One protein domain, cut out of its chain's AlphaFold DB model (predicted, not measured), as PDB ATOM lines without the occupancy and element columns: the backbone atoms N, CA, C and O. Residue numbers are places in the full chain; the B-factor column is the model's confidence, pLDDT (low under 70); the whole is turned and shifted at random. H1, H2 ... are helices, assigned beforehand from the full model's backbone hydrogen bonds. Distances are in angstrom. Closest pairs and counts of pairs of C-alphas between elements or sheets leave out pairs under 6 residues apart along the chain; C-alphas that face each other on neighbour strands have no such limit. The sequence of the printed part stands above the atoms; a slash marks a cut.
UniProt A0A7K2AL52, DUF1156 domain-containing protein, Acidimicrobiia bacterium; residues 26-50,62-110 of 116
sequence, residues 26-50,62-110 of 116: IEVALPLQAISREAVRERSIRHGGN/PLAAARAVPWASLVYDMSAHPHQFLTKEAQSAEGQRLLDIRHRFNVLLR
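AT A GLANCE: This is residues 26 to 50 and 62 to 110 of the 116 residues of the protein "DUF1156 domain-containing protein" of Acidimicrobiia bacterium (UniProt A0A7K2AL52). Three helices make a loose, elongated group, their centres at the corners of a triangle: H2 packs on H1 with its residues 63 to 68, the long helix H3 is near H2 but apart from H1, and H2 runs the opposite way to both. The length comes from parts at the two ends: the link of residues 75 to 87 folds back from H2 to H3 at one end, and residues 44 to 50 stick out free at the other. The printed part has 74 residues with three named helices, H1, H2 and H3 in chain order, and no named strand; the class is all helix. The whole is loose, with a radius of gyration of the C-alphas of 15.0 A, and spans 54 by 19 by 17 A.

IN THESE COORDINATES: Find C-alpha 88 at (19.714, -16.751, 54.921); from there H3, residues 88 to 108, runs 30.1 A to C-alpha 108 at (44.671, -25.626, 40.569). H2 is residues 63 to 74, 17.2 A long. H1, residues 32 to 44, begins at C-alpha 32, (27.821, -35.074, 45.396), and is 18.2 A long.

HOW THE PARTS SIT: Look first from H3 to H2: they are close but not clearly touching, and their closest C-alphas, of Asn 106 and Ala 64, are 7.5 A apart. They run opposite ways at a steep tilt of 38 degrees, only just past shallow. H2 touches H1 with residues 63 to 68 alone; the closest C-alphas, of Ala 64 and Ala 39, are 5.8 A apart. These two run opposite ways at a shallow tilt of 30 degrees. H1 and H3 are apart. In H1 and H3 every O i to N i+4 pair is within hydrogen-bond range, in H2 7 of 8.

THE WHOLE: The C-alphas farthest apart, of Gly 48 and His 83, are 54.0 A from each other. Residues 51 to 61 are not printed, and C-alphas 50 and 62 across this cut are 14.3 A apart. The link from H2 to H3 is long. Mean pLDDT of the printed part is 77.9; look for values under 70 at residues 44 to 48, 50, 79 to 80, 82 and 105 to 110.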
ATOM      1  N   ILE A  26      29.715 -31.266  55.339       86.94
ATOM      2  CA  ILE A  26      29.444 -32.588  54.766       86.94
ATOM      3  C   ILE A  26      27.988 -33.038  54.960       86.94
ATOM      4  O   ILE A  26      27.456 -33.737  54.098       86.94
ATOM      5  N   GLU A  27      27.331 -32.609  56.038       86.56
ATOM      6  CA  GLU A  27      25.952 -32.998  56.351       86.56
ATOM      7  C   GLU A  27      24.914 -32.181  55.582       86.56
ATOM      8  O   GLU A  27      23.811 -32.659  55.322       86.56
ATOM      9  N   VAL A  28      25.259 -30.940  55.236       85.06
ATOM     10  CA  VAL A  28      24.306 -29.963  54.695       85.06
ATOM     11  C   VAL A  28      24.492 -29.755  53.195       85.06
ATOM     12  O   VAL A  28      23.509 -29.699  52.457       85.06
ATOM     13  N   ALA A  29      25.736 -29.633  52.728       82.19
ATOM     14  CA  ALA A  29      26.019 -29.067  51.409       82.19
ATOM     15  C   ALA A  29      27.151 -29.774  50.649       82.19
ATOM     16  O   ALA A  29      27.835 -29.150  49.833       82.19
ATOM     17  N   LEU A  30      27.361 -31.080  50.854       84.62
ATOM     18  CA  LEU A  30      28.348 -31.821  50.067       84.62
ATOM     19  C   LEU A  30      27.917 -31.902  48.580       84.62
ATOM     20  O   LEU A  30      26.892 -32.511  48.262       84.62
ATOM     21  N   PRO A  31      28.704 -31.370  47.624       83.19
ATOM     22  CA  PRO A  31      28.344 -31.342  46.203       83.19
ATOM     23  C   PRO A  31      28.582 -32.704  45.522       83.19
ATOM     24  O   PRO A  31      29.515 -32.883  44.727       83.19
ATOM     25  N   LEU A  32      27.720 -33.675  45.829       84.94
ATOM     26  CA  LEU A  32      27.821 -35.074  45.396       84.94
ATOM     27  C   LEU A  32      27.890 -35.241  43.874       84.94
ATOM     28  O   LEU A  32      28.707 -36.019  43.385       84.94
ATOM     29  N   GLN A  33      27.084 -34.494  43.113       84.69
ATOM     30  CA  GLN A  33      27.077 -34.590  41.647       84.69
ATOM     31  C   GLN A  33      28.432 -34.212  41.040       84.69
ATOM     32  O   GLN A  33      28.945 -34.923  40.178       84.69
ATOM     33  N   ALA A  34      29.035 -33.119  41.513       84.00
ATOM     34  CA  ALA A  34      30.348 -32.686  41.050       84.00
ATOM     35  C   ALA A  34      31.436 -33.697  41.447       84.00
ATOM     36  O   ALA A  34      32.270 -34.047  40.620       84.00
ATOM     37  N   ILE A  35      31.402 -34.213  42.685       84.38
ATOM     38  CA  ILE A  35      32.337 -35.258  43.145       84.38
ATOM     39  C   ILE A  35      32.218 -36.512  42.275       84.38
ATOM     40  O   ILE A  35      33.231 -37.051  41.840       84.38
ATOM     41  N   SER A  36      30.993 -36.963  42.010       86.50
ATOM     42  CA  SER A  36      30.720 -38.180  41.246       86.50
ATOM     43  C   SER A  36      31.187 -38.065  39.793       86.50
ATOM     44  O   SER A  36      31.877 -38.958  39.305       86.50
ATOM     45  N   ARG A  37      30.907 -36.939  39.119       85.94
ATOM     46  CA  ARG A  37      31.380 -36.681  37.745       85.94
ATOM     47  C   ARG A  37      32.905 -36.755  37.643       85.94
ATOM     48  O   ARG A  37      33.430 -37.417  36.751       85.94
ATOM     49  N   GLU A  38      33.609 -36.129  38.583       83.62
ATOM     50  CA  GLU A  38      35.075 -36.155  38.631       83.62
ATOM     51  C   GLU A  38      35.620 -37.542  38.982       83.62
ATOM     52  O   GLU A  38      36.554 -38.023  38.346       83.62
ATOM     53  N   ALA A  39      34.991 -38.238  39.928       82.81
ATOM     54  CA  ALA A  39      35.363 -39.597  40.299       82.81
ATOM     55  C   ALA A  39      35.217 -40.592  39.135       82.81
ATOM     56  O   ALA A  39      36.082 -41.446  38.926       82.81
ATOM     57  N   VAL A  40      34.137 -40.480  38.353       84.00
ATOM     58  CA  VAL A  40      33.914 -41.291  37.146       84.00
ATOM     59  C   VAL A  40      34.968 -40.978  36.087       84.00
ATOM     60  O   VAL A  40      35.541 -41.903  35.508       84.00
ATOM     61  N   ARG A  41      35.275 -39.693  35.875       80.25
ATOM     62  CA  ARG A  41      36.337 -39.263  34.960       80.25
ATOM     63  C   ARG A  41      37.680 -39.871  35.359       80.25
ATOM     64  O   ARG A  41      38.313 -40.511  34.525       80.25
ATOM     65  N   GLU A  42      38.092 -39.741  36.617       75.56
ATOM     66  CA  GLU A  42      39.346 -40.314  37.128       75.56
ATOM     67  C   GLU A  42      39.411 -41.835  36.941       75.56
ATOM     68  O   GLU A  42      40.443 -42.369  36.533       75.56
ATOM     69  N   ARG A  43      38.295 -42.537  37.173       72.44
ATOM     70  CA  ARG A  43      38.184 -43.988  36.953       72.44
ATOM     71  C   ARG A  43      38.329 -44.380  35.477       72.44
ATOM     72  O   ARG A  43      38.737 -45.504  35.181       72.44
ATOM     73  N   SER A  44      37.974 -43.484  34.559       69.69
ATOM     74  CA  SER A  44      38.018 -43.731  33.113       69.69
ATOM     75  C   SER A  44      39.408 -43.532  32.488       69.69
ATOM     76  O   SER A  44      39.649 -44.004  31.380       69.69
ATOM     77  N   ILE A  45      40.359 -42.917  33.206       67.25
ATOM     78  CA  ILE A  45      41.740 -42.710  32.739       67.25
ATOM     79  C   ILE A  45      42.531 -44.024  32.881       67.25
ATOM     80  O   ILE A  45      43.142 -44.310  33.915       67.25
ATOM     81  N   ARG A  46      42.522 -44.843  31.821       62.94
ATOM     82  CA  ARG A  46      43.228 -46.135  31.744       62.94
ATOM     83  C   ARG A  46      44.375 -46.066  30.740       62.94
ATOM     84  O   ARG A  46      44.168 -46.217  29.547       62.94
ATOM     85  N   HIS A  47      45.578 -45.821  31.247       68.12
ATOM     86  CA  HIS A  47      46.821 -45.892  30.476       68.12
ATOM     87  C   HIS A  47      47.576 -47.141  30.948       68.12
ATOM     88  O   HIS A  47      47.604 -47.408  32.155       68.12
ATOM     89  N   GLY A  48      48.117 -47.935  30.021       64.62
ATOM     90  CA  GLY A  48      48.830 -49.175  30.352       64.62
ATOM     91  C   GLY A  48      49.976 -48.910  31.332       64.62
ATOM     92  O   GLY A  48      50.750 -47.981  31.130       64.62
ATOM     93  N   GLY A  49      50.046 -49.680  32.422       70.50
ATOM     94  CA  GLY A  49      51.059 -49.523  33.477       70.50
ATOM     95  C   GLY A  49      50.669 -48.616  34.654       70.50
ATOM     96  O   GLY A  49      51.411 -48.536  35.628       70.50
ATOM     97  N   ASN A  50      49.505 -47.958  34.627       69.88
ATOM     98  CA  ASN A  50      49.013 -47.175  35.766       69.88
ATOM     99  C   ASN A  50      48.315 -48.095  36.788       69.88
ATOM    100  O   ASN A  50      47.480 -48.894  36.373       69.88
ATOM    101  N   PRO A  62      38.407 -42.351  44.801       79.69
ATOM    102  CA  PRO A  62      38.663 -41.327  43.790       79.69
ATOM    103  C   PRO A  62      39.267 -40.090  44.450       79.69
ATOM    104  O   PRO A  62      38.807 -39.686  45.519       79.69
ATOM    105  N   LEU A  63      40.298 -39.505  43.855       80.44
ATOM    106  CA  LEU A  63      41.049 -38.381  44.407       80.44
ATOM    107  C   LEU A  63      40.128 -37.178  44.655       80.44
ATOM    108  O   LEU A  63      40.217 -36.536  45.703       80.44
ATOM    109  N   ALA A  64      39.164 -36.956  43.758       84.62
ATOM    110  CA  ALA A  64      38.077 -36.002  43.954       84.62
ATOM    111  C   ALA A  64      37.308 -36.216  45.274       84.62
ATOM    112  O   ALA A  64      37.030 -35.255  45.995       84.62
ATOM    113  N   ALA A  65      36.981 -37.465  45.617       85.94
ATOM    114  CA  ALA A  65      36.280 -37.808  46.855       85.94
ATOM    115  C   ALA A  65      37.216 -37.768  48.074       85.94
ATOM    116  O   ALA A  65      36.849 -37.223  49.110       85.94
ATOM    117  N   ALA A  66      38.440 -38.284  47.938       86.62
ATOM    118  CA  ALA A  66      39.446 -38.313  48.997       86.62
ATOM    119  C   ALA A  66      39.891 -36.912  49.449       86.62
ATOM    120  O   ALA A  66      40.366 -36.766  50.566       86.62
ATOM    121  N   ARG A  67      39.722 -35.886  48.608       85.50
ATOM    122  CA  ARG A  67      39.980 -34.481  48.959       85.50
ATOM    123  C   ARG A  67      38.736 -33.767  49.479       85.50
ATOM    124  O   ARG A  67      38.809 -33.046  50.467       85.50
ATOM    125  N   ALA A  68      37.596 -33.961  48.814       87.25
ATOM    126  CA  ALA A  68      36.372 -33.240  49.151       87.25
ATOM    127  C   ALA A  68      35.779 -33.671  50.497       87.25
ATOM    128  O   ALA A  68      35.292 -32.821  51.232       87.25
ATOM    129  N   VAL A  69      35.833 -34.969  50.813       88.31
ATOM    130  CA  VAL A  69      35.233 -35.512  52.039       88.31
ATOM    131  C   VAL A  69      35.971 -35.020  53.292       88.31
ATOM    132  O   VAL A  69      35.304 -34.427  54.130       88.31
ATOM    133  N   PRO A  70      37.312 -35.142  53.421       89.19
ATOM    134  CA  PRO A  70      38.009 -34.624  54.600       89.19
ATOM    135  C   PRO A  70      37.862 -33.115  54.773       89.19
ATOM    136  O   PRO A  70      37.671 -32.650  55.887       89.19
ATOM    137  N   TRP A  71      37.902 -32.342  53.684       88.00
ATOM    138  CA  TRP A  71      37.694 -30.897  53.767       88.00
ATOM    139  C   TRP A  71      36.289 -30.551  54.286       88.00
ATOM    140  O   TRP A  71      36.160 -29.727  55.184       88.00
ATOM    141  N   ALA A  72      35.245 -31.220  53.786       88.44
ATOM    142  CA  ALA A  72      33.868 -30.972  54.214       88.44
ATOM    143  C   ALA A  72      33.576 -31.431  55.656       88.44
ATOM    144  O   ALA A  72      32.648 -30.907  56.263       88.44
ATOM    145  N   SER A  73      34.356 -32.375  56.195       89.00
ATOM    146  CA  SER A  73      34.306 -32.765  57.614       89.00
ATOM    147  C   SER A  73      35.026 -31.780  58.541       89.00
ATOM    148  O   SER A  73      34.776 -31.759  59.736       89.00
ATOM    149  N   LEU A  74      35.950 -30.970  58.016       88.31
ATOM    150  CA  LEU A  74      36.684 -29.976  58.809       88.31
ATOM    151  C   LEU A  74      36.023 -28.592  58.787       88.31
ATOM    152  O   LEU A  74      36.302 -27.759  59.647       88.31
ATOM    153  N   VAL A  75      35.179 -28.325  57.789       86.81
ATOM    154  CA  VAL A  75      34.482 -27.047  57.617       86.81
ATOM    155  C   VAL A  75      33.072 -27.153  58.188       86.81
ATOM    156  O   VAL A  75      32.310 -28.046  57.824       86.81
ATOM    157  N   TYR A  76      32.710 -26.216  59.063       84.06
ATOM    158  CA  TYR A  76      31.356 -26.109  59.604       84.06
ATOM    159  C   TYR A  76      30.372 -25.522  58.590       84.06
ATOM    160  O   TYR A  76      30.744 -24.752  57.707       84.06
ATOM    161  N   ASP A  77      29.094 -25.842  58.765       81.31
ATOM    162  CA  ASP A  77      27.991 -25.190  58.074       81.31
ATOM    163  C   ASP A  77      27.761 -23.762  58.600       81.31
ATOM    164  O   ASP A  77      28.003 -23.441  59.768       81.31
ATOM    165  N   MET A  78      27.253 -22.883  57.738       70.06
ATOM    166  CA  MET A  78      27.057 -21.466  58.062       70.06
ATOM    167  C   MET A  78      25.900 -21.251  59.043       70.06
ATOM    168  O   MET A  78      25.926 -20.291  59.815       70.06
ATOM    169  N   SER A  79      24.943 -22.189  59.117       66.62
ATOM    170  CA  SER A  79      23.903 -22.177  60.157       66.62
ATOM    171  C   SER A  79      24.444 -22.449  61.568       66.62
ATOM    172  O   SER A  79      23.766 -22.134  62.547       66.62
ATOM    173  N   ALA A  80      25.674 -22.965  61.690       67.81
ATOM    174  CA  ALA A  80      26.357 -23.143  62.972       67.81
ATOM    175  C   ALA A  80      26.932 -21.830  63.547       67.81
ATOM    176  O   ALA A  80      27.259 -21.774  64.730       67.81
ATOM    177  N   HIS A  81      27.020 -20.756  62.744       70.88
ATOM    178  CA  HIS A  81      27.563 -19.450  63.151       70.88
ATOM    179  C   HIS A  81      26.522 -18.322  63.012       70.88
ATOM    180  O   HIS A  81      26.726 -17.369  62.253       70.88
ATOM    181  N   PRO A  82      25.409 -18.366  63.771       68.50
ATOM    182  CA  PRO A  82      24.311 -17.404  63.632       68.50
ATOM    183  C   PRO A  82      24.711 -15.954  63.952       68.50
ATOM    184  O   PRO A  82      24.059 -15.027  63.488       68.50
ATOM    185  N   HIS A  83      25.795 -15.743  64.705       73.88
ATOM    186  CA  HIS A  83      26.334 -14.412  65.004       73.88
ATOM    187  C   HIS A  83      27.144 -13.801  63.844       73.88
ATOM    188  O   HIS A  83      27.339 -12.590  63.824       73.88
ATOM    189  N   GLN A  84      27.615 -14.614  62.890       70.75
ATOM    190  CA  GLN A  84      28.378 -14.156  61.718       70.75
ATOM    191  C   GLN A  84      27.479 -13.999  60.490       70.75
ATOM    192  O   GLN A  84      27.662 -13.071  59.706       70.75
ATOM    193  N   PHE A  85      26.475 -14.868  60.345       71.31
ATOM    194  CA  PHE A  85      25.566 -14.877  59.198       71.31
ATOM    195  C   PHE A  85      24.109 -14.794  59.655       71.31
ATOM    196  O   PHE A  85      23.401 -15.797  59.766       71.31
ATOM    197  N   LEU A  86      23.667 -13.561  59.909       73.69
ATOM    198  CA  LEU A  86      22.332 -13.252  60.432       73.69
ATOM    199  C   LEU A  86      21.207 -13.547  59.423       73.69
ATOM    200  O   LEU A  86      20.094 -13.880  59.823       73.69
ATOM    201  N   THR A  87      21.481 -13.441  58.118       83.62
ATOM    202  CA  THR A  87      20.487 -13.638  57.051       83.62
ATOM    203  C   THR A  87      20.726 -14.933  56.272       83.62
ATOM    204  O   THR A  87      21.861 -15.363  56.069       83.62
ATOM    205  N   LYS A  88      19.642 -15.546  55.774       79.50
ATOM    206  CA  LYS A  88      19.714 -16.751  54.921       79.50
ATOM    207  C   LYS A  88      20.456 -16.500  53.605       79.50
ATOM    208  O   LYS A  88      21.116 -17.397  53.086       79.50
ATOM    209  N   GLU A  89      20.361 -15.283  53.075       82.62
ATOM    210  CA  GLU A  89      21.080 -14.870  51.868       82.62
ATOM    211  C   GLU A  89      22.592 -14.829  52.106       82.62
ATOM    212  O   GLU A  89      23.343 -15.380  51.305       82.62
ATOM    213  N   ALA A  90      23.043 -14.280  53.241       80.44
ATOM    214  CA  ALA A  90      24.459 -14.266  53.607       80.44
ATOM    215  C   ALA A  90      25.010 -15.685  53.824       80.44
ATOM    216  O   ALA A  90      26.107 -15.996  53.364       80.44
ATOM    217  N   GLN A  91      24.223 -16.571  54.447       80.25
ATOM    218  CA  GLN A  91      24.575 -17.991  54.588       80.25
ATOM    219  C   GLN A  91      24.726 -18.677  53.222       80.25
ATOM    220  O   GLN A  91      25.663 -19.446  53.012       80.25
ATOM    221  N   SER A  92      23.835 -18.368  52.276       79.81
ATOM    222  CA  SER A  92      23.874 -18.930  50.919       79.81
ATOM    223  C   SER A  92      25.065 -18.401  50.112       79.81
ATOM    224  O   SER A  92      25.727 -19.171  49.417       79.81
ATOM    225  N   ALA A  93      25.378 -17.106  50.229       82.69
ATOM    226  CA  ALA A  93      26.520 -16.484  49.563       82.69
ATOM    227  C   ALA A  93      27.860 -17.049  50.064       82.69
ATOM    228  O   ALA A  93      28.729 -17.384  49.254       82.69
ATOM    229  N   GLU A  94      28.015 -17.225  51.380       81.69
ATOM    230  CA  GLU A  94      29.223 -17.840  51.940       81.69
ATOM    231  C   GLU A  94      29.308 -19.332  51.592       81.69
ATOM    232  O   GLU A  94      30.376 -19.817  51.216       81.69
ATOM    233  N   GLY A  95      28.180 -20.049  51.592       79.88
ATOM    234  CA  GLY A  95      28.115 -21.419  51.079       79.88
ATOM    235  C   GLY A  95      28.626 -21.516  49.636       79.88
ATOM    236  O   GLY A  95      29.455 -22.371  49.320       79.88
ATOM    237  N   GLN A  96      28.218 -20.585  48.772       81.81
ATOM    238  CA  GLN A  96      28.683 -20.523  47.388       81.81
ATOM    239  C   GLN A  96      30.186 -20.215  47.285       81.81
ATOM    240  O   GLN A  96      30.884 -20.827  46.474       81.81
ATOM    241  N   ARG A  97      30.711 -19.319  48.127       84.38
ATOM    242  CA  ARG A  97      32.150 -19.017  48.206       84.38
ATOM    243  C   ARG A  97      32.963 -20.240  48.629       84.38
ATOM    244  O   ARG A  97      33.995 -20.521  48.023       84.38
ATOM    245  N   LEU A  98      32.513 -20.983  49.637       82.44
ATOM    246  CA  LEU A  98      33.180 -22.202  50.105       82.44
ATOM    247  C   LEU A  98      33.212 -23.279  49.011       82.44
ATOM    248  O   LEU A  98      34.246 -23.916  48.789       82.44
ATOM    249  N   LEU A  99      32.107 -23.436  48.276       81.00
ATOM    250  CA  LEU A  99      32.043 -24.322  47.114       81.00
ATOM    251  C   LEU A  99      33.010 -23.888  46.005       81.00
ATOM    252  O   LEU A  99      33.663 -24.748  45.409       81.00
ATOM    253  N   ASP A 100      33.146 -22.582  45.762       82.25
ATOM    254  CA  ASP A 100      34.099 -22.028  44.797       82.25
ATOM    255  C   ASP A 100      35.556 -22.241  45.235       82.25
ATOM    256  O   ASP A 100      36.362 -22.738  44.454       82.25
ATOM    257  N   ILE A 101      35.903 -21.990  46.504       81.19
ATOM    258  CA  ILE A 101      37.244 -22.273  47.056       81.19
ATOM    259  C   ILE A 101      37.609 -23.743  46.843       81.19
ATOM    260  O   ILE A 101      38.695 -24.068  46.355       81.19
ATOM    261  N   ARG A 102      36.679 -24.648  47.150       77.88
ATOM    262  CA  ARG A 102      36.861 -26.084  46.941       77.88
ATOM    263  C   ARG A 102      36.972 -26.438  45.453       77.88
ATOM    264  O   ARG A 102      37.778 -27.296  45.090       77.88
ATOM    265  N   HIS A 103      36.199 -25.790  44.582       75.50
ATOM    266  CA  HIS A 103      36.308 -25.971  43.135       75.50
ATOM    267  C   HIS A 103      37.682 -25.522  42.618       75.50
ATOM    268  O   HIS A 103      38.350 -26.289  41.924       75.50
ATOM    269  N   ARG A 104      38.159 -24.346  43.040       70.56
ATOM    270  CA  ARG A 104      39.491 -23.812  42.718       70.56
ATOM    271  C   ARG A 104      40.611 -24.718  43.210       70.56
ATOM    272  O   ARG A 104      41.524 -24.988  42.441       70.56
ATOM    273  N   PHE A 105      40.527 -25.253  44.430       65.25
ATOM    274  CA  PHE A 105      41.512 -26.220  44.932       65.25
ATOM    275  C   PHE A 105      41.598 -27.464  44.036       65.25
ATOM    276  O   PHE A 105      42.680 -27.989  43.779       65.25
ATOM    277  N   ASN A 106      40.460 -27.913  43.502       64.62
ATOM    278  CA  ASN A 106      40.430 -29.051  42.592       64.62
ATOM    279  C   ASN A 106      40.940 -28.698  41.180       64.62
ATOM    280  O   ASN A 106      41.514 -29.560  40.524       64.62
ATOM    281  N   VAL A 107      40.762 -27.453  40.718       56.75
ATOM    282  CA  VAL A 107      41.228 -26.961  39.405       56.75
ATOM    283  C   VAL A 107      42.716 -26.598  39.400       56.75
ATOM    284  O   VAL A 107      43.406 -26.926  38.443       56.75
ATOM    285  N   LEU A 108      43.249 -25.992  40.463       48.84
ATOM    286  CA  LEU A 108      44.671 -25.626  40.569       48.84
ATOM    287  C   LEU A 108      45.598 -26.848  40.615       48.84
ATOM    288  O   LEU A 108      46.755 -26.766  40.230       48.84
ATOM    289  N   LEU A 109      45.079 -28.010  41.015       49.69
ATOM    290  CA  LEU A 109      45.798 -29.284  40.948       49.69
ATOM    291  C   LEU A 109      45.606 -30.014  39.598       49.69
ATOM    292  O   LEU A 109      46.079 -31.141  39.455       49.69
ATOM    293  N   ARG A 110      44.901 -29.406  38.624       57.28
ATOM    294  CA  ARG A 110      44.767 -29.897  37.235       57.28
ATOM    295  C   ARG A 110      45.804 -29.323  36.283       57.28
ATOM    296  O   ARG A 110      45.997 -29.914  35.222       57.28
TER     297      ARG A 110